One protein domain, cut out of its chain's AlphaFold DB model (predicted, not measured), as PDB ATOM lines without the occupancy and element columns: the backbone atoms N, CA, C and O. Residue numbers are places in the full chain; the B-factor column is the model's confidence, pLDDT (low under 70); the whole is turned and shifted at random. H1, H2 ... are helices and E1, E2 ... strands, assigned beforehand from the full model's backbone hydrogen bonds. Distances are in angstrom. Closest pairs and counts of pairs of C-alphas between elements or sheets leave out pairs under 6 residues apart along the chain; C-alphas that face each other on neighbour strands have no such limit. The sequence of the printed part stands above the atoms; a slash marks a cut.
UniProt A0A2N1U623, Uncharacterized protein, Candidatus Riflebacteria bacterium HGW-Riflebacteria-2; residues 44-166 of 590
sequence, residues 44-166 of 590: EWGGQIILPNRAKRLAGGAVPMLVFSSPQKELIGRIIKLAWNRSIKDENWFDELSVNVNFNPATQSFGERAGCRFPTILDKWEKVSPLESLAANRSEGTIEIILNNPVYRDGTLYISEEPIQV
ATOM      1  N   GLU A  44       7.100  27.714 -42.279       94.88
ATOM      2  CA  GLU A  44       6.300  28.860 -41.841       94.88
ATOM      3  C   GLU A  44       4.894  28.437 -41.392       94.88
ATOM      4  O   GLU A  44       4.483  28.758 -40.280       94.88
ATOM      5  N   TRP A  45       4.212  27.632 -42.216       97.88
ATOM      6  CA  TRP A  45       2.989  26.920 -41.853       97.88
ATOM      7  C   TRP A  45       3.276  25.433 -41.686       97.88
ATOM      8  O   TRP A  45       3.577  24.731 -42.654       97.88
ATOM      9  N   GLY A  46       3.154  24.949 -40.456       97.69
ATOM     10  CA  GLY A  46       3.423  23.565 -40.093       97.69
ATOM     11  C   GLY A  46       2.442  23.064 -39.049       97.69
ATOM     12  O   GLY A  46       1.909  23.832 -38.248       97.69
ATOM     13  N   GLY A  47       2.173  21.765 -39.055       97.25
ATOM     14  CA  GLY A  47       1.191  21.187 -38.150       97.25
ATOM     15  C   GLY A  47       1.010  19.693 -38.316       97.25
ATOM     16  O   GLY A  47       1.798  19.016 -38.972       97.25
ATOM     17  N   GLN A  48      -0.055  19.180 -37.717       97.06
ATOM     18  CA  GLN A  48      -0.430  17.777 -37.776       97.06
ATOM     19  C   GLN A  48      -1.865  17.646 -38.270       97.06
ATOM     20  O   GLN A  48      -2.786  18.171 -37.646       97.06
ATOM     21  N   ILE A  49      -2.051  16.928 -39.376       97.12
ATOM     22  CA  ILE A  49      -3.376  16.564 -39.873       97.12
ATOM     23  C   ILE A  49      -3.861  15.294 -39.187       97.12
ATOM     24  O   ILE A  49      -3.084  14.376 -38.901       97.12
ATOM     25  N   ILE A  50      -5.162  15.267 -38.925       91.69
ATOM     26  CA  ILE A  50      -5.841  14.204 -38.191       91.69
ATOM     27  C   ILE A  50      -6.991  13.731 -39.067       91.69
ATOM     28  O   ILE A  50      -7.772  14.557 -39.536       91.69
ATOM     29  N   LEU A  51      -7.130  12.420 -39.276       92.62
ATOM     30  CA  LEU A  51      -8.363  11.903 -39.857       92.62
ATOM     31  C   LEU A  51      -9.400  11.753 -38.733       92.62
ATOM     32  O   LEU A  51      -9.207  10.920 -37.843       92.62
ATOM     33  N   PRO A  52     -10.493  12.537 -38.726       87.19
ATOM     34  CA  PRO A  52     -11.555  12.338 -37.753       87.19
ATOM     35  C   PRO A  52     -12.270  11.004 -38.008       87.19
ATOM     36  O   PRO A  52     -12.218  10.450 -39.104       87.19
ATOM     37  N   ASN A  53     -12.999  10.494 -37.015       88.31
ATOM     38  CA  ASN A  53     -13.929   9.398 -37.281       88.31
ATOM     39  C   ASN A  53     -15.026   9.848 -38.268       88.31
ATOM     40  O   ASN A  53     -15.286  11.044 -38.426       88.31
ATOM     41  N   ARG A  54     -15.707   8.889 -38.908       88.88
ATOM     42  CA  ARG A  54     -16.714   9.182 -39.946       88.88
ATOM     43  C   ARG A  54     -17.808  10.151 -39.471       88.88
ATOM     44  O   ARG A  54     -18.250  10.984 -40.251       88.88
ATOM     45  N   ALA A  55     -18.206  10.082 -38.198       91.19
ATOM     46  CA  ALA A  55     -19.222  10.958 -37.607       91.19
ATOM     47  C   ALA A  55     -18.772  12.425 -37.453       91.19
ATOM     48  O   ALA A  55     -19.607  13.321 -37.434       91.19
ATOM     49  N   LYS A  56     -17.461  12.678 -37.349       92.31
ATOM     50  CA  LYS A  56     -16.858  14.018 -37.236       92.31
ATOM     51  C   LYS A  56     -16.169  14.458 -38.533       92.31
ATOM     52  O   LYS A  56     -15.328  15.358 -38.518       92.31
ATOM     53  N   ARG A  57     -16.485  13.797 -39.651       94.06
ATOM     54  CA  ARG A  57     -15.942  14.106 -40.974       94.06
ATOM     55  C   ARG A  57     -16.315  15.534 -41.373       94.06
ATOM     56  O   ARG A  57     -17.475  15.927 -41.279       94.06
ATOM     57  N   LEU A  58     -15.333  16.309 -41.831       94.50
ATOM     58  CA  LEU A  58     -15.577  17.670 -42.300       94.50
ATOM     59  C   LEU A  58     -16.065  17.657 -43.754       94.50
ATOM     60  O   LEU A  58     -15.616  16.860 -44.577       94.50
ATOM     61  N   ALA A  59     -16.970  18.576 -44.084       91.88
ATOM     62  CA  ALA A  59     -17.495  18.711 -45.438       91.88
ATOM     63  C   ALA A  59     -16.403  19.098 -46.455       91.88
ATOM     64  O   ALA A  59     -15.454  19.821 -46.132       91.88
ATOM     65  N   GLY A  60     -16.584  18.655 -47.704       88.50
ATOM     66  CA  GLY A  60     -15.720  19.015 -48.835       88.50
ATOM     67  C   GLY A  60     -14.336  18.360 -48.824       88.50
ATOM     68  O   GLY A  60     -13.420  18.889 -49.445       88.50
ATOM     69  N   GLY A  61     -14.158  17.252 -48.094       92.12
ATOM     70  CA  GLY A  61     -12.874  16.547 -48.006       92.12
ATOM     71  C   GLY A  61     -11.809  17.288 -47.191       92.12
ATOM     72  O   GLY A  61     -10.615  17.038 -47.340       92.12
ATOM     73  N   ALA A  62     -12.224  18.240 -46.354       95.88
ATOM     74  CA  ALA A  62     -11.330  18.948 -45.450       95.88
ATOM     75  C   ALA A  62     -10.895  18.054 -44.278       95.88
ATOM     76  O   ALA A  62     -11.608  17.129 -43.886       95.88
ATOM     77  N   VAL A  63      -9.758  18.378 -43.661       96.62
ATOM     78  CA  VAL A  63      -9.282  17.699 -42.446       96.62
ATOM     79  C   VAL A  63      -8.933  18.711 -41.352       96.62
ATOM     80  O   VAL A  63      -8.487  19.819 -41.662       96.62
ATOM     81  N   PRO A  64      -9.128  18.373 -40.068       97.06
ATOM     82  CA  PRO A  64      -8.562  19.139 -38.967       97.06
ATOM     83  C   PRO A  64      -7.029  19.148 -39.027       97.06
ATOM     84  O   PRO A  64      -6.401  18.114 -39.266       97.06
ATOM     85  N   MET A  65      -6.435  20.307 -38.747       97.62
ATOM     86  CA  MET A  65      -4.993  20.493 -38.613       97.62
ATOM     87  C   MET A  65      -4.681  21.173 -37.279       97.62
ATOM     88  O   MET A  65      -5.118  22.297 -37.044       97.62
ATOM     89  N   LEU A  66      -3.905  20.507 -36.424       97.38
ATOM     90  CA  LEU A  66      -3.292  21.125 -35.249       97.38
ATOM     91  C   LEU A  66      -2.080  21.945 -35.699       97.38
ATOM     92  O   LEU A  66      -1.137  21.388 -36.260       97.38
ATOM     93  N   VAL A  67      -2.105  23.256 -35.471       97.81
ATOM     94  CA  VAL A  67      -1.061  24.180 -35.932       97.81
ATOM     95  C   VAL A  67       0.133  24.157 -34.979       97.81
ATOM     96  O   VAL A  67      -0.011  24.377 -33.778       97.81
ATOM     97  N   PHE A  68       1.326  23.926 -35.521       96.19
ATOM     98  CA  PHE A  68       2.601  23.970 -34.798       96.19
ATOM     99  C   PHE A  68       3.407  25.233 -35.101       96.19
ATOM    100  O   PHE A  68       4.091  25.745 -34.220       96.19
ATOM    101  N   SER A  69       3.319  25.736 -36.330       96.75
ATOM    102  CA  SER A  69       3.934  26.990 -36.760       96.75
ATOM    103  C   SER A  69       2.995  27.733 -37.704       96.75
ATOM    104  O   SER A  69       2.289  27.119 -38.510       96.75
ATOM    105  N   SER A  70       2.949  29.054 -37.546       96.88
ATOM    106  CA  SER A  70       2.164  29.961 -38.376       96.88
ATOM    107  C   SER A  70       2.711  31.389 -38.252       96.88
ATOM    108  O   SER A  70       3.180  31.759 -37.170       96.88
ATOM    109  N   PRO A  71       2.593  32.224 -39.300       95.75
ATOM    110  CA  PRO A  71       2.756  33.677 -39.204       95.75
ATOM    111  C   PRO A  71       1.769  34.324 -38.225       95.75
ATOM    112  O   PRO A  71       2.076  35.345 -37.617       95.75
ATOM    113  N   GLN A  72       0.594  33.714 -38.055       95.19
ATOM    114  CA  GLN A  72      -0.442  34.122 -37.110       95.19
ATOM    115  C   GLN A  72      -0.222  33.377 -35.792       95.19
ATOM    116  O   GLN A  72      -0.664  32.238 -35.608       95.19
ATOM    117  N   LYS A  73       0.535  33.999 -34.883       94.38
ATOM    118  CA  LYS A  73       1.000  33.375 -33.631       94.38
ATOM    119  C   LYS A  73      -0.147  32.856 -32.764       94.38
ATOM    120  O   LYS A  73       0.002  31.836 -32.100       94.38
ATOM    121  N   GLU A  74      -1.292  33.522 -32.795       96.00
ATOM    122  CA  GLU A  74      -2.510  33.158 -32.080       96.00
ATOM    123  C   GLU A  74      -3.105  31.813 -32.515       96.00
ATOM    124  O   GLU A  74      -3.849  31.205 -31.742       96.00
ATOM    125  N   LEU A  75      -2.780  31.331 -33.722       96.62
ATOM    126  CA  LEU A  75      -3.234  30.035 -34.225       96.62
ATOM    127  C   LEU A  75      -2.374  28.872 -33.731       96.62
ATOM    128  O   LEU A  75      -2.833  27.732 -33.778       96.62
ATOM    129  N   ILE A  76      -1.153  29.122 -33.251       96.19
ATOM    130  CA  ILE A  76      -0.257  28.066 -32.773       96.19
ATOM    131  C   ILE A  76      -0.911  27.340 -31.587       96.19
ATOM    132  O   ILE A  76      -1.380  27.956 -30.634       96.19
ATOM    133  N   GLY A  77      -0.967  26.009 -31.663       95.12
ATOM    134  CA  GLY A  77      -1.646  25.153 -30.690       95.12
ATOM    135  C   GLY A  77      -3.156  25.004 -30.909       95.12
ATOM    136  O   GLY A  77      -3.785  24.216 -30.202       95.12
ATOM    137  N   ARG A  78      -3.753  25.700 -31.888       96.81
ATOM    138  CA  ARG A  78      -5.174  25.557 -32.237       96.81
ATOM    139  C   ARG A  78      -5.383  24.515 -33.329       96.81
ATOM    140  O   ARG A  78      -4.510  24.269 -34.163       96.81
ATOM    141  N   ILE A  79      -6.577  23.928 -33.339       96.94
ATOM    142  CA  ILE A  79      -7.055  23.098 -34.446       96.94
ATOM    143  C   ILE A  79      -7.834  23.993 -35.406       96.94
ATOM    144  O   ILE A  79      -8.811  24.622 -35.006       96.94
ATOM    145  N   ILE A  80      -7.414  24.029 -36.667       96.94
ATOM    146  CA  ILE A  80      -8.090  24.760 -37.744       96.94
ATOM    147  C   ILE A  80      -8.503  23.806 -38.866       96.94
ATOM    148  O   ILE A  80      -8.022  22.674 -38.954       96.94
ATOM    149  N   LYS A  81      -9.404  24.260 -39.741       97.69
ATOM    150  CA  LYS A  81      -9.808  23.501 -40.927       97.69
ATOM    151  C   LYS A  81      -8.754  23.660 -42.022       97.69
ATOM    152  O   LYS A  81      -8.447  24.783 -42.403       97.69
ATOM    153  N   LEU A  82      -8.245  22.556 -42.561       98.06
ATOM    154  CA  LEU A  82      -7.404  22.531 -43.760       98.06
ATOM    155  C   LEU A  82      -8.234  22.027 -44.943       98.06
ATOM    156  O   LEU A  82      -8.830  20.951 -44.865       98.06
ATOM    157  N   ALA A  83      -8.282  22.791 -46.032       96.00
ATOM    158  CA  ALA A  83      -9.093  22.473 -47.203       96.00
ATOM    159  C   ALA A  83      -8.349  22.745 -48.513       96.00
ATOM    160  O   ALA A  83      -7.506  23.635 -48.602       96.00
ATOM    161  N   TRP A  84      -8.699  22.002 -49.560       93.56
ATOM    162  CA  TRP A  84      -8.213  22.305 -50.902       93.56
ATOM    163  C   TRP A  84      -8.876  23.576 -51.440       93.56
ATOM    164  O   TRP A  84     -10.082  23.769 -51.280       93.56
ATOM    165  N   ASN A  85      -8.113  24.441 -52.103       91.00
ATOM    166  CA  ASN A  85      -8.663  25.603 -52.785       91.00
ATOM    167  C   ASN A  85      -9.364  25.160 -54.076       91.00
ATOM    168  O   ASN A  85      -8.721  24.791 -55.055       91.00
ATOM    169  N   ARG A  86     -10.697  25.220 -54.075       84.81
ATOM    170  CA  ARG A  86     -11.553  24.796 -55.195       84.81
ATOM    171  C   ARG A  86     -11.950  25.923 -56.149       84.81
ATOM    172  O   ARG A  86     -12.654  25.669 -57.116       84.81
ATOM    173  N   SER A  87     -11.519  27.158 -55.885       81.00
ATOM    174  CA  SER A  87     -11.889  28.325 -56.704       81.00
ATOM    175  C   SER A  87     -11.134  28.410 -58.039       81.00
ATOM    176  O   SER A  87     -11.550  29.132 -58.943       81.00
ATOM    177  N   ILE A  88     -10.038  27.663 -58.184       71.25
ATOM    178  CA  ILE A  88      -9.201  27.649 -59.386       71.25
ATOM    179  C   ILE A  88      -9.698  26.526 -60.310       71.25
ATOM    180  O   ILE A  88      -9.684  25.361 -59.921       71.25
ATOM    181  N   LYS A  89     -10.114  26.862 -61.541       61.41
ATOM    182  CA  LYS A  89     -10.692  25.899 -62.509       61.41
ATOM    183  C   LYS A  89      -9.782  24.699 -62.821       61.41
ATOM    184  O   LYS A  89     -10.286  23.617 -63.100       61.41
ATOM    185  N   ASP A  90      -8.465  24.867 -62.713       64.06
ATOM    186  CA  ASP A  90      -7.477  23.805 -62.957       64.06
ATOM    187  C   ASP A  90      -7.385  22.771 -61.805       64.06
ATOM    188  O   ASP A  90      -6.622  21.807 -61.882       64.06
ATOM    189  N   GLU A  91      -8.177  22.929 -60.734       67.75
ATOM    190  CA  GLU A  91      -8.186  22.057 -59.546       67.75
ATOM    191  C   GLU A  91      -9.314  21.006 -59.541       67.75
ATOM    192  O   GLU A  91      -9.513  20.320 -58.536       67.75
ATOM    193  N   ASN A  92     -10.046  20.836 -60.649       76.12
ATOM    194  CA  ASN A  92     -11.152  19.865 -60.750       76.12
ATOM    195  C   ASN A  92     -10.729  18.414 -60.461       76.12
ATOM    196  O   ASN A  92     -11.534  17.622 -59.971       76.12
ATOM    197  N   TRP A  93      -9.450  18.091 -60.663       84.25
ATOM    198  CA  TRP A  93      -8.885  16.776 -60.367       84.25
ATOM    199  C   TRP A  93      -9.116  16.322 -58.914       84.25
ATOM    200  O   TRP A  93      -9.147  15.124 -58.648       84.25
ATOM    201  N   PHE A  94      -9.262  17.252 -57.961       86.44
ATOM    202  CA  PHE A  94      -9.472  16.896 -56.558       86.44
ATOM    203  C   PHE A  94     -10.792  16.135 -56.362       86.44
ATOM    204  O   PHE A  94     -10.832  15.160 -55.610       86.44
ATOM    205  N   ASP A  95     -11.859  16.548 -57.052       85.75
ATOM    206  CA  ASP A  95     -13.131  15.813 -57.048       85.75
ATOM    207  C   ASP A  95     -13.031  14.522 -57.848       85.75
ATOM    208  O   ASP A  95     -13.530  13.497 -57.391       85.75
ATOM    209  N   GLU A  96     -12.351  14.541 -58.998       85.50
ATOM    210  CA  GLU A  96     -12.150  13.341 -59.823       85.50
ATOM    211  C   GLU A  96     -11.444  12.219 -59.046       85.50
ATOM    212  O   GLU A  96     -11.717  11.040 -59.261       85.50
ATOM    213  N   LEU A  97     -10.546  12.576 -58.121       88.75
ATOM    214  CA  LEU A  97      -9.839  11.626 -57.261       88.75
ATOM    215  C   LEU A  97     -10.503  11.405 -55.899       88.75
ATOM    216  O   LEU A  97      -9.954  10.680 -55.069       88.75
ATOM    217  N   SER A  98     -11.676  11.992 -55.666       92.44
ATOM    218  CA  SER A  98     -12.478  11.719 -54.478       92.44
ATOM    219  C   SER A  98     -13.337  10.475 -54.710       92.44
ATOM    220  O   SER A  98     -14.434  10.548 -55.260       92.44
ATOM    221  N   VAL A  99     -12.834   9.312 -54.292       91.56
ATOM    222  CA  VAL A  99     -13.400   7.996 -54.647       91.56
ATOM    223  C   VAL A  99     -14.027   7.276 -53.457       91.56
ATOM    224  O   VAL A  99     -13.652   7.495 -52.307       91.56
ATOM    225  N   ASN A 100     -14.974   6.377 -53.719       93.31
ATOM    226  CA  ASN A 100     -15.472   5.461 -52.693       93.31
ATOM    227  C   ASN A 100     -14.392   4.427 -52.368       93.31
ATOM    228  O   ASN A 100     -13.797   3.856 -53.282       93.31
ATOM    229  N   VAL A 101     -14.155   4.178 -51.082       91.50
ATOM    230  CA  VAL A 101     -13.153   3.214 -50.621       91.50
ATOM    231  C   VAL A 101     -13.858   1.992 -50.055       91.50
ATOM    232  O   VAL A 101     -14.600   2.102 -49.088       91.50
ATOM    233  N   ASN A 102     -13.620   0.827 -50.655       90.06
ATOM    234  CA  ASN A 102     -14.188  -0.447 -50.227       90.06
ATOM    235  C   ASN A 102     -13.113  -1.531 -50.269       90.06
ATOM    236  O   ASN A 102     -12.629  -1.906 -51.341       90.06
ATOM    237  N   PHE A 103     -12.760  -2.057 -49.103       86.56
ATOM    238  CA  PHE A 103     -11.810  -3.151 -48.989       86.56
ATOM    239  C   PHE A 103     -12.513  -4.476 -49.289       86.56
ATOM    240  O   PHE A 103     -13.496  -4.829 -48.640       86.56
ATOM    241  N   ASN A 104     -11.986  -5.249 -50.239       78.06
ATOM    242  CA  ASN A 104     -12.449  -6.623 -50.445       78.06
ATOM    243  C   ASN A 104     -11.674  -7.617 -49.543       78.06
ATOM    244  O   ASN A 104     -10.530  -7.334 -49.163       78.06
ATOM    245  N   PRO A 105     -12.244  -8.798 -49.219       80.50
ATOM    246  CA  PRO A 105     -11.590  -9.777 -48.345       80.50
ATOM    247  C   PRO A 105     -10.201 -10.211 -48.833       80.50
ATOM    248  O   PRO A 105      -9.268 -10.316 -48.043       80.50
ATOM    249  N   ALA A 106     -10.021 -10.385 -50.146       77.44
ATOM    250  CA  ALA A 106      -8.736 -10.777 -50.727       77.44
ATOM    251  C   ALA A 106      -7.628  -9.739 -50.464       77.44
ATOM    252  O   ALA A 106      -6.481 -10.104 -50.194       77.44
ATOM    253  N   THR A 107      -7.980  -8.452 -50.509       72.62
ATOM    254  CA  THR A 107      -7.085  -7.325 -50.236       72.62
ATOM    255  C   THR A 107      -6.656  -7.315 -48.778       72.62
ATOM    256  O   THR A 107      -5.462  -7.221 -48.494       72.62
ATOM    257  N   GLN A 108      -7.611  -7.472 -47.859       75.12
ATOM    258  CA  GLN A 108      -7.337  -7.523 -46.422       75.12
ATOM    259  C   GLN A 108      -6.421  -8.705 -46.080       75.12
ATOM    260  O   GLN A 108      -5.337  -8.501 -45.533       75.12
ATOM    261  N   SER A 109      -6.778  -9.916 -46.525       78.25
ATOM    262  CA  SER A 109      -5.975 -11.116 -46.269       78.25
ATOM    263  C   SER A 109      -4.573 -11.036 -46.872       78.25
ATOM    264  O   SER A 109      -3.629 -11.608 -46.329       78.25
ATOM    265  N   PHE A 110      -4.395 -10.354 -48.009       73.12
ATOM    266  CA  PHE A 110      -3.055 -10.123 -48.545       73.12
ATOM    267  C   PHE A 110      -2.236  -9.210 -47.628       73.12
ATOM    268  O   PHE A 110      -1.095  -9.548 -47.315       73.12
ATOM    269  N   GLY A 111      -2.791  -8.069 -47.204       73.69
ATOM    270  CA  GLY A 111      -2.074  -7.113 -46.356       73.69
ATOM    271  C   GLY A 111      -1.588  -7.719 -45.056       73.69
ATOM    272  O   GLY A 111      -0.432  -7.530 -44.686       73.69
ATOM    273  N   GLU A 112      -2.447  -8.515 -44.423       75.94
ATOM    274  CA  GLU A 112      -2.120  -9.273 -43.218       75.94
ATOM    275  C   GLU A 112      -0.929 -10.210 -43.445       75.94
ATOM    276  O   GLU A 112       0.030 -10.188 -42.673       75.94
ATOM    277  N   ARG A 113      -0.931 -10.977 -44.546       78.06
ATOM    278  CA  ARG A 113       0.182 -11.879 -44.893       78.06
ATOM    279  C   ARG A 113       1.475 -11.133 -45.221       78.06
ATOM    280  O   ARG A 113       2.551 -11.599 -44.857       78.06
ATOM    281  N   ALA A 114       1.380 -10.002 -45.916       71.62
ATOM    282  CA  ALA A 114       2.528  -9.199 -46.334       71.62
ATOM    283  C   ALA A 114       3.048  -8.259 -45.229       71.62
ATOM    284  O   ALA A 114       4.059  -7.583 -45.426       71.62
ATOM    285  N   GLY A 115       2.357  -8.170 -44.087       77.69
ATOM    286  CA  GLY A 115       2.657  -7.203 -43.029       77.69
ATOM    287  C   GLY A 115       2.478  -5.742 -43.464       77.69
ATOM    288  O   GLY A 115       3.009  -4.841 -42.813       77.69
ATOM    289  N   CYS A 116       1.766  -5.504 -44.568       81.44
ATOM    290  CA  CYS A 116       1.485  -4.164 -45.069       81.44
ATOM    291  C   CYS A 116       0.438  -3.486 -44.187       81.44
ATOM    292  O   CYS A 116      -0.478  -4.122 -43.664       81.44
ATOM    293  N   ARG A 117       0.569  -2.171 -44.028       81.00
ATOM    294  CA  ARG A 117      -0.381  -1.364 -43.262       81.00
ATOM    295  C   ARG A 117      -1.262  -0.585 -44.221       81.00
ATOM    296  O   ARG A 117      -0.754   0.146 -45.065       81.00
ATOM    297  N   PHE A 118      -2.571  -0.764 -44.080       84.69
ATOM    298  CA  PHE A 118      -3.575  -0.098 -44.901       84.69
ATOM    299  C   PHE A 118      -4.397   0.893 -44.076       84.69
ATOM    300  O   PHE A 118      -4.576   0.674 -42.874       84.69
ATOM    301  N   PRO A 119      -4.962   1.937 -44.705       86.69
ATOM    302  CA  PRO A 119      -5.842   2.890 -44.041       86.69
ATOM    303  C   PRO A 119      -7.255   2.305 -43.861       86.69
ATOM    304  O   PRO A 119      -8.227   2.821 -44.406       86.69
ATOM    305  N   THR A 120      -7.394   1.219 -43.096       88.00
ATOM    306  CA  THR A 120      -8.675   0.501 -42.906       88.00
ATOM    307  C   THR A 120      -9.775   1.360 -42.283       88.00
ATOM    308  O   THR A 120     -10.952   1.071 -42.462       88.00
ATOM    309  N   ILE A 121      -9.415   2.462 -41.616       89.38
ATOM    310  CA  ILE A 121     -10.366   3.473 -41.129       89.38
ATOM    311  C   ILE A 121     -11.218   4.092 -42.250       89.38
ATOM    312  O   ILE A 121     -12.316   4.575 -41.974       89.38
ATOM    313  N   LEU A 122     -10.733   4.063 -43.496       92.19
ATOM    314  CA  LEU A 122     -11.443   4.548 -44.679       92.19
ATOM    315  C   LEU A 122     -12.385   3.507 -45.291       92.19
ATOM    316  O   LEU A 122     -13.063   3.825 -46.266       92.19
ATOM    317  N   ASP A 123     -12.428   2.273 -44.783       91.62
ATOM    318  CA  ASP A 123     -13.298   1.253 -45.359       91.62
ATOM    319  C   ASP A 123     -14.767   1.703 -45.329       91.62
ATOM    320  O   ASP A 123     -15.279   2.194 -44.318       91.62
ATOM    321  N   LYS A 124     -15.436   1.556 -46.474       92.44
ATOM    322  CA  LYS A 124     -16.817   1.979 -46.744       92.44
ATOM    323  C   LYS A 124     -17.051   3.488 -46.647       92.44
ATOM    324  O   LYS A 124     -18.205   3.918 -46.527       92.44
ATOM    325  N   TRP A 125     -16.003   4.313 -46.655       94.31
ATOM    326  CA  TRP A 125     -16.166   5.758 -46.807       94.31
ATOM    327  C   TRP A 125     -16.449   6.099 -48.268       94.31
ATOM    328  O   TRP A 125     -15.797   5.608 -49.189       94.31
ATOM    329  N   GLU A 126     -17.406   6.994 -48.482       94.06
ATOM    330  CA  GLU A 126     -17.737   7.507 -49.810       94.06
ATOM    331  C   GLU A 126     -16.956   8.782 -50.115       94.06
ATOM    332  O   GLU A 126     -16.735   9.598 -49.217       94.06
ATOM    333  N   LYS A 127     -16.581   8.987 -51.382       93.50
ATOM    334  CA  LYS A 127     -15.884  10.197 -51.858       93.50
ATOM    335  C   LYS A 127     -14.711  10.604 -50.955       93.50
ATOM    336  O   LYS A 127     -14.633  11.752 -50.517       93.50
ATOM    337  N   VAL A 128     -13.846   9.660 -50.589       95.19
ATOM    338  CA  VAL A 128     -12.630   9.937 -49.815       95.19
ATOM    339  C   VAL A 128     -11.715  10.811 -50.653       95.19
ATOM    340  O   VAL A 128     -11.252  10.394 -51.712       95.19
ATOM    341  N   SER A 129     -11.442  12.013 -50.164       94.94
ATOM    342  CA  SER A 129     -10.639  12.994 -50.883       94.94
ATOM    343  C   SER A 129      -9.127  12.717 -50.829       94.94
ATOM    344  O   SER A 129      -8.634  11.996 -49.950       94.94
ATOM    345  N   PRO A 130      -8.331  13.354 -51.711       94.94
ATOM    346  CA  PRO A 130      -6.870  13.313 -51.643       94.94
ATOM    347  C   PRO A 130      -6.272  13.733 -50.289       94.94
ATOM    348  O   PRO A 130      -5.214  13.221 -49.920       94.94
ATOM    349  N   LEU A 131      -6.929  14.631 -49.547       95.25
ATOM    350  CA  LEU A 131      -6.453  15.108 -48.244       95.25
ATOM    351  C   LEU A 131      -6.814  14.140 -47.107       95.25
ATOM    352  O   LEU A 131      -5.974  13.840 -46.260       95.25
ATOM    353  N   GLU A 132      -8.028  13.589 -47.126       95.75
ATOM    354  CA  GLU A 132      -8.454  12.550 -46.179       95.75
ATOM    355  C   GLU A 132      -7.629  11.273 -46.343       95.75
ATOM    356  O   GLU A 132      -7.164  10.704 -45.354       95.75
ATOM    357  N   SER A 133      -7.374  10.858 -47.589       94.75
ATOM    358  CA  SER A 133      -6.506   9.712 -47.858       94.75
ATOM    359  C   SER A 133      -5.103   9.915 -47.295       94.75
ATOM    360  O   SER A 133      -4.543   8.980 -46.731       94.75
ATOM    361  N   LEU A 134      -4.538  11.125 -47.375       95.56
ATOM    362  CA  LEU A 134      -3.251  11.423 -46.751       95.56
ATOM    363  C   LEU A 134      -3.333  11.249 -45.231       95.56
ATOM    364  O   LEU A 134      -2.568  10.467 -44.675       95.56
ATOM    365  N   ALA A 135      -4.301  11.886 -44.568       94.25
ATOM    366  CA  ALA A 135      -4.446  11.834 -43.111       94.25
ATOM    367  C   ALA A 135      -4.660  10.410 -42.547       94.25
ATOM    368  O   ALA A 135      -4.278  10.137 -41.410       94.25
ATOM    369  N   ALA A 136      -5.240   9.499 -43.333       91.25
ATOM    370  CA  ALA A 136      -5.599   8.144 -42.910       91.25
ATOM    371  C   ALA A 136      -4.440   7.135 -42.848       91.25
ATOM    372  O   ALA A 136      -4.581   6.064 -42.262       91.25
ATOM    373  N   ASN A 137      -3.323   7.419 -43.519       83.38
ATOM    374  CA  ASN A 137      -2.384   6.382 -43.958       83.38
ATOM    375  C   ASN A 137      -1.284   6.010 -42.943       83.38
ATOM    376  O   ASN A 137      -0.375   5.246 -43.264       83.38
ATOM    377  N   ARG A 138      -1.353   6.515 -41.704       84.94
ATOM    378  CA  ARG A 138      -0.450   6.098 -40.618       84.94
ATOM    379  C   ARG A 138      -1.215   5.404 -39.506       84.94
ATOM    380  O   ARG A 138      -2.245   5.896 -39.061       84.94
ATOM    381  N   SER A 139      -0.626   4.342 -38.957       79.19
ATOM    382  CA  SER A 139      -1.133   3.660 -37.753       79.19
ATOM    383  C   SER A 139      -1.202   4.584 -36.531       79.19
ATOM    384  O   SER A 139      -1.960   4.346 -35.601       79.19
ATOM    385  N   GLU A 140      -0.410   5.657 -36.540       77.94
ATOM    386  CA  GLU A 140      -0.407   6.723 -35.533       77.94
ATOM    387  C   GLU A 140      -1.636   7.656 -35.656       77.94
ATOM    388  O   GLU A 140      -1.777   8.586 -34.864       77.94
ATOM    389  N   GLY A 141      -2.498   7.453 -36.663       78.00
ATOM    390  CA  GLY A 141      -3.732   8.214 -36.908       78.00
ATOM    391  C   GLY A 141      -3.519   9.673 -37.315       78.00
ATOM    392  O   GLY A 141      -4.470  10.451 -37.362       78.00
ATOM    393  N   THR A 142      -2.268  10.069 -37.555       87.94
ATOM    394  CA  THR A 142      -1.877  11.460 -37.776       87.94
ATOM    395  C   THR A 142      -0.661  11.564 -38.687       87.94
ATOM    396  O   THR A 142       0.192  10.672 -38.706       87.94
ATOM    397  N   ILE A 143      -0.548  12.678 -39.413       94.50
ATOM    398  CA  ILE A 143       0.622  13.009 -40.236       94.50
ATOM    399  C   ILE A 143       1.061  14.437 -39.933       94.50
ATOM    400  O   ILE A 143       0.248  15.352 -39.908       94.50
ATOM    401  N   GLU A 144       2.356  14.626 -39.707       97.12
ATOM    402  CA  GLU A 144       2.950  15.955 -39.563       97.12
ATOM    403  C   GLU A 144       3.326  16.493 -40.941       97.12
ATOM    404  O   GLU A 144       3.904  15.772 -41.760       97.12
ATOM    405  N   ILE A 145       2.983  17.752 -41.191       98.25
ATOM    406  CA  ILE A 145       3.086  18.392 -42.496       98.25
ATOM    407  C   ILE A 145       3.628  19.819 -42.392       98.25
ATOM    408  O   ILE A 145       3.476  20.485 -41.365       98.25
ATOM    409  N   ILE A 146       4.193  20.298 -43.494       98.56
ATOM    410  CA  ILE A 146       4.332  21.723 -43.809       98.56
ATOM    411  C   ILE A 146       3.552  22.043 -45.085       98.56
ATOM    412  O   ILE A 146       3.265  21.151 -45.892       98.56
ATOM    413  N   LEU A 147       3.195  23.313 -45.256       98.12
ATOM    414  CA  LEU A 147       2.359  23.783 -46.357       98.12
ATOM    415  C   LEU A 147       3.078  24.843 -47.190       98.12
ATOM    416  O   LEU A 147       3.632  25.795 -46.644       98.12
ATOM    417  N   ASN A 148       3.001  24.707 -48.513       94.00
ATOM    418  CA  ASN A 148       3.520  25.697 -49.454       94.00
ATOM    419  C   ASN A 148       2.447  26.738 -49.771       94.00
ATOM    420  O   ASN A 148       1.393  26.392 -50.304       94.00
ATOM    421  N   ASN A 149       2.744  28.008 -49.486       93.00
ATOM    422  CA  ASN A 149       1.916  29.167 -49.838       93.00
ATOM    423  C   ASN A 149       0.411  29.014 -49.507       93.00
ATOM    424  O   ASN A 149      -0.426  29.286 -50.376       93.00
ATOM    425  N   PRO A 150       0.026  28.545 -48.303       96.19
ATOM    426  CA  PRO A 150      -1.383  28.432 -47.967       96.19
ATOM    427  C   PRO A 150      -2.014  29.815 -47.760       96.19
ATOM    428  O   PRO A 150      -1.345  30.770 -47.367       96.19
ATOM    429  N   VAL A 151      -3.328  29.910 -47.959       95.69
ATOM    430  CA  VAL A 151      -4.100  31.136 -47.718       95.69
ATOM    431  C   VAL A 151      -5.062  30.901 -46.563       95.69
ATOM    432  O   VAL A 151      -5.947  30.052 -46.655       95.69
ATOM    433  N   TYR A 152      -4.896  31.643 -45.469       96.00
ATOM    434  CA  TYR A 152      -5.817  31.592 -44.334       96.00
ATOM    435  C   TYR A 152      -6.958  32.590 -44.522       96.00
ATOM    436  O   TYR A 152      -6.714  33.783 -44.703       96.00
ATOM    437  N   ARG A 153      -8.199  32.107 -44.472       94.88
ATOM    438  CA  ARG A 153      -9.407  32.929 -44.580       94.88
ATOM    439  C   ARG A 153     -10.585  32.231 -43.900       94.88
ATOM    440  O   ARG A 153     -10.760  31.026 -44.055       94.88
ATOM    441  N   ASP A 154     -11.401  32.995 -43.173       91.69
ATOM    442  CA  ASP A 154     -12.667  32.538 -42.575       91.69
ATOM    443  C   ASP A 154     -12.507  31.251 -41.731       91.69
ATOM    444  O   ASP A 154     -13.256  30.283 -41.862       91.69
ATOM    445  N   GLY A 155     -11.457  31.192 -40.901       92.38
ATOM    446  CA  GLY A 155     -11.168  30.030 -40.047       92.38
ATOM    447  C   GLY A 155     -10.596  28.805 -40.777       92.38
ATOM    448  O   GLY A 155     -10.370  27.768 -40.146       92.38
ATOM    449  N   THR A 156     -10.347  28.908 -42.085       96.62
ATOM    450  CA  THR A 156      -9.889  27.811 -42.943       96.62
ATOM    451  C   THR A 156      -8.558  28.147 -43.603       96.62
ATOM    452  O   THR A 156      -8.353  29.239 -44.128       96.62
ATOM    453  N   LEU A 157      -7.646  27.180 -43.604       97.25
ATOM    454  CA  LEU A 157      -6.402  27.235 -44.350       97.25
ATOM    455  C   LEU A 157      -6.601  26.534 -45.696       97.25
ATOM    456  O   LEU A 157      -6.882  25.336 -45.746       97.25
ATOM    457  N   TYR A 158      -6.488  27.289 -46.784       96.50
ATOM    458  CA  TYR A 158      -6.660  26.796 -48.145       96.50
ATOM    459  C   TYR A 158      -5.316  26.503 -48.802       96.50
ATOM    460  O   TYR A 158      -4.410  27.336 -48.773       96.50
ATOM    461  N   ILE A 159      -5.207  25.332 -49.428       95.38
ATOM    462  CA  ILE A 159      -3.999  24.878 -50.128       95.38
ATOM    463  C   ILE A 159      -4.271  24.628 -51.607       95.38
ATOM    464  O   ILE A 159      -5.354  24.189 -51.987       95.38
ATOM    465  N   SER A 160      -3.265  24.874 -52.441       92.00
ATOM    466  CA  SER A 160      -3.287  24.538 -53.872       92.00
ATOM    467  C   SER A 160      -2.213  23.520 -54.252       92.00
ATOM    468  O   SER A 160      -2.165  23.093 -55.404       92.00
ATOM    469  N   GLU A 161      -1.368  23.120 -53.300       91.94
ATOM    470  CA  GLU A 161      -0.345  22.083 -53.443       91.94
ATOM    471  C   GLU A 161      -0.519  21.033 -52.347       91.94
ATOM    472  O   GLU A 161      -1.062  21.327 -51.281       91.94
ATOM    473  N   GLU A 162      -0.074  19.805 -52.610       94.38
ATOM    474  CA  GLU A 162      -0.179  18.740 -51.617       94.38
ATOM    475  C   GLU A 162       0.663  19.067 -50.370       94.38
ATOM    476  O   GLU A 162       1.800  19.527 -50.510       94.38
ATOM    477  N   PRO A 163       0.154  18.807 -49.146       97.81
ATOM    478  CA  PRO A 163       0.956  18.939 -47.938       97.81
ATOM    479  C   PRO A 163       2.229  18.089 -47.994       97.81
ATOM    480  O   PRO A 163       2.191  16.918 -48.376       97.81
ATOM    481  N   ILE A 164       3.352  18.657 -47.553       98.50
ATOM    482  CA  ILE A 164       4.636  17.952 -47.529       98.50
ATOM    483  C   ILE A 164       4.822  17.327 -46.154       98.50
ATOM    484  O   ILE A 164       4.826  18.028 -45.145       98.50
ATOM    485  N   GLN A 165       5.008  16.011 -46.101       98.31
ATOM    486  CA  GLN A 165       5.222  15.295 -44.850       98.31
ATOM    487  C   GLN A 165       6.595  15.622 -44.249       98.31
ATOM    488  O   GLN A 165       7.622  15.580 -44.936       98.31
ATOM    489  N   VAL A 166       6.599  15.878 -42.941       97.94
ATOM    490  CA  VAL A 166       7.783  16.164 -42.116       97.94
ATOM    491  C   VAL A 166       7.776  15.300 -40.847       97.94
ATOM    492  O   VAL A 166       6.861  14.506 -40.616       97.94
TER     493      VAL A 166
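AT A GLANCE: This is residues 44 to 166 of the 590 residues of an uncharacterized protein of Candidatus Riflebacteria bacterium HGW-Riflebacteria-2 (UniProt A0A2N1U623). A strongly twisted and curled sheet of six strands has the short helix H3 packed on it, beside E6, E1, E2 and E3. From this body a long arm with the small pair E4 and E5 and the helix H2 reaches out, and residues 109 to 115 at its far end stick out free. The printed part has 123 residues with three named helices and eight named strands, in the order E1 E2 E3 H1 E4 H2 E5 H3 E6 E7 E8; the large sheet runs E6 E1 E2 E3 E8 E7 and is mixed, and E4 and E5 are antiparallel. The class is mixed, helices and strands, with under half of the residues in named elements. The whole is compact, with a radius of gyration of the C-alphas of 15.3 A, and only just elongated, spanning 47 by 31 by 25 A.

IN THESE COORDINATES: In the large sheet, E6 is residues 142 to 146, E1 46 to 50, E2 63 to 69 and 17.1 A long, E3 79 to 84 and 16.5 A, E8 156 to 159, and E7 151 to 153. E1 begins at C-alpha 46, (3.423, 23.565, -40.093), and E8 ends at C-alpha 159, (-3.999, 24.878, -50.128). H3 is residues 130 to 136, 10.2 A long, and H1 is 93 to 96. E4 is residues 99 to 101 and E5 is 125 to 128. H2, residues 105 to 114, is 14.3 A long and begins at (-11.590, -9.777, -48.345).

HOW THE PARTS SIT: E1, E2 and E3 form a meander, each strand the antiparallel neighbour of the one before, in two hairpins; N 48 and O 66 are 2.9 A apart, and N 65 and O 80 also 2.9 A. E6, an edge strand, is antiparallel to E1, with N 49 and O 143 at 2.8 A. E3 and E8 are parallel, with N 157 and O 81 at 2.8 A. E7, the other edge strand, forms a hairpin with E8, with N 158 and O 151 at 2.8 A. H3 is on this sheet; its closest C-alphas to E1 are those of Ala 135 and Ile 50, 5.6 A apart. H1 is close to H3 but not clearly touching, with the C-alphas of Phe 94 and Pro 130 at 6.6 A. E4 and E5 are antiparallel, with N 101 and O 125 at 2.9 A. H2 is not on the large sheet and is apart from H1 and H3. In H2 and H3 every O i to N i+4 pair is within hydrogen-bond range; H1 is too short for one.

THE WHOLE: The two farthest C-alphas, those of Lys 73 and Ala 106, are 48.3 A apart. Residues 164 to 165 pair with 145 to 146 of E6, antiparallel. The link from E1 to E2, 12 residues, is long. The printed part has no cut. Its mean pLDDT is 90.1, and residues 89 to 91 are under 70.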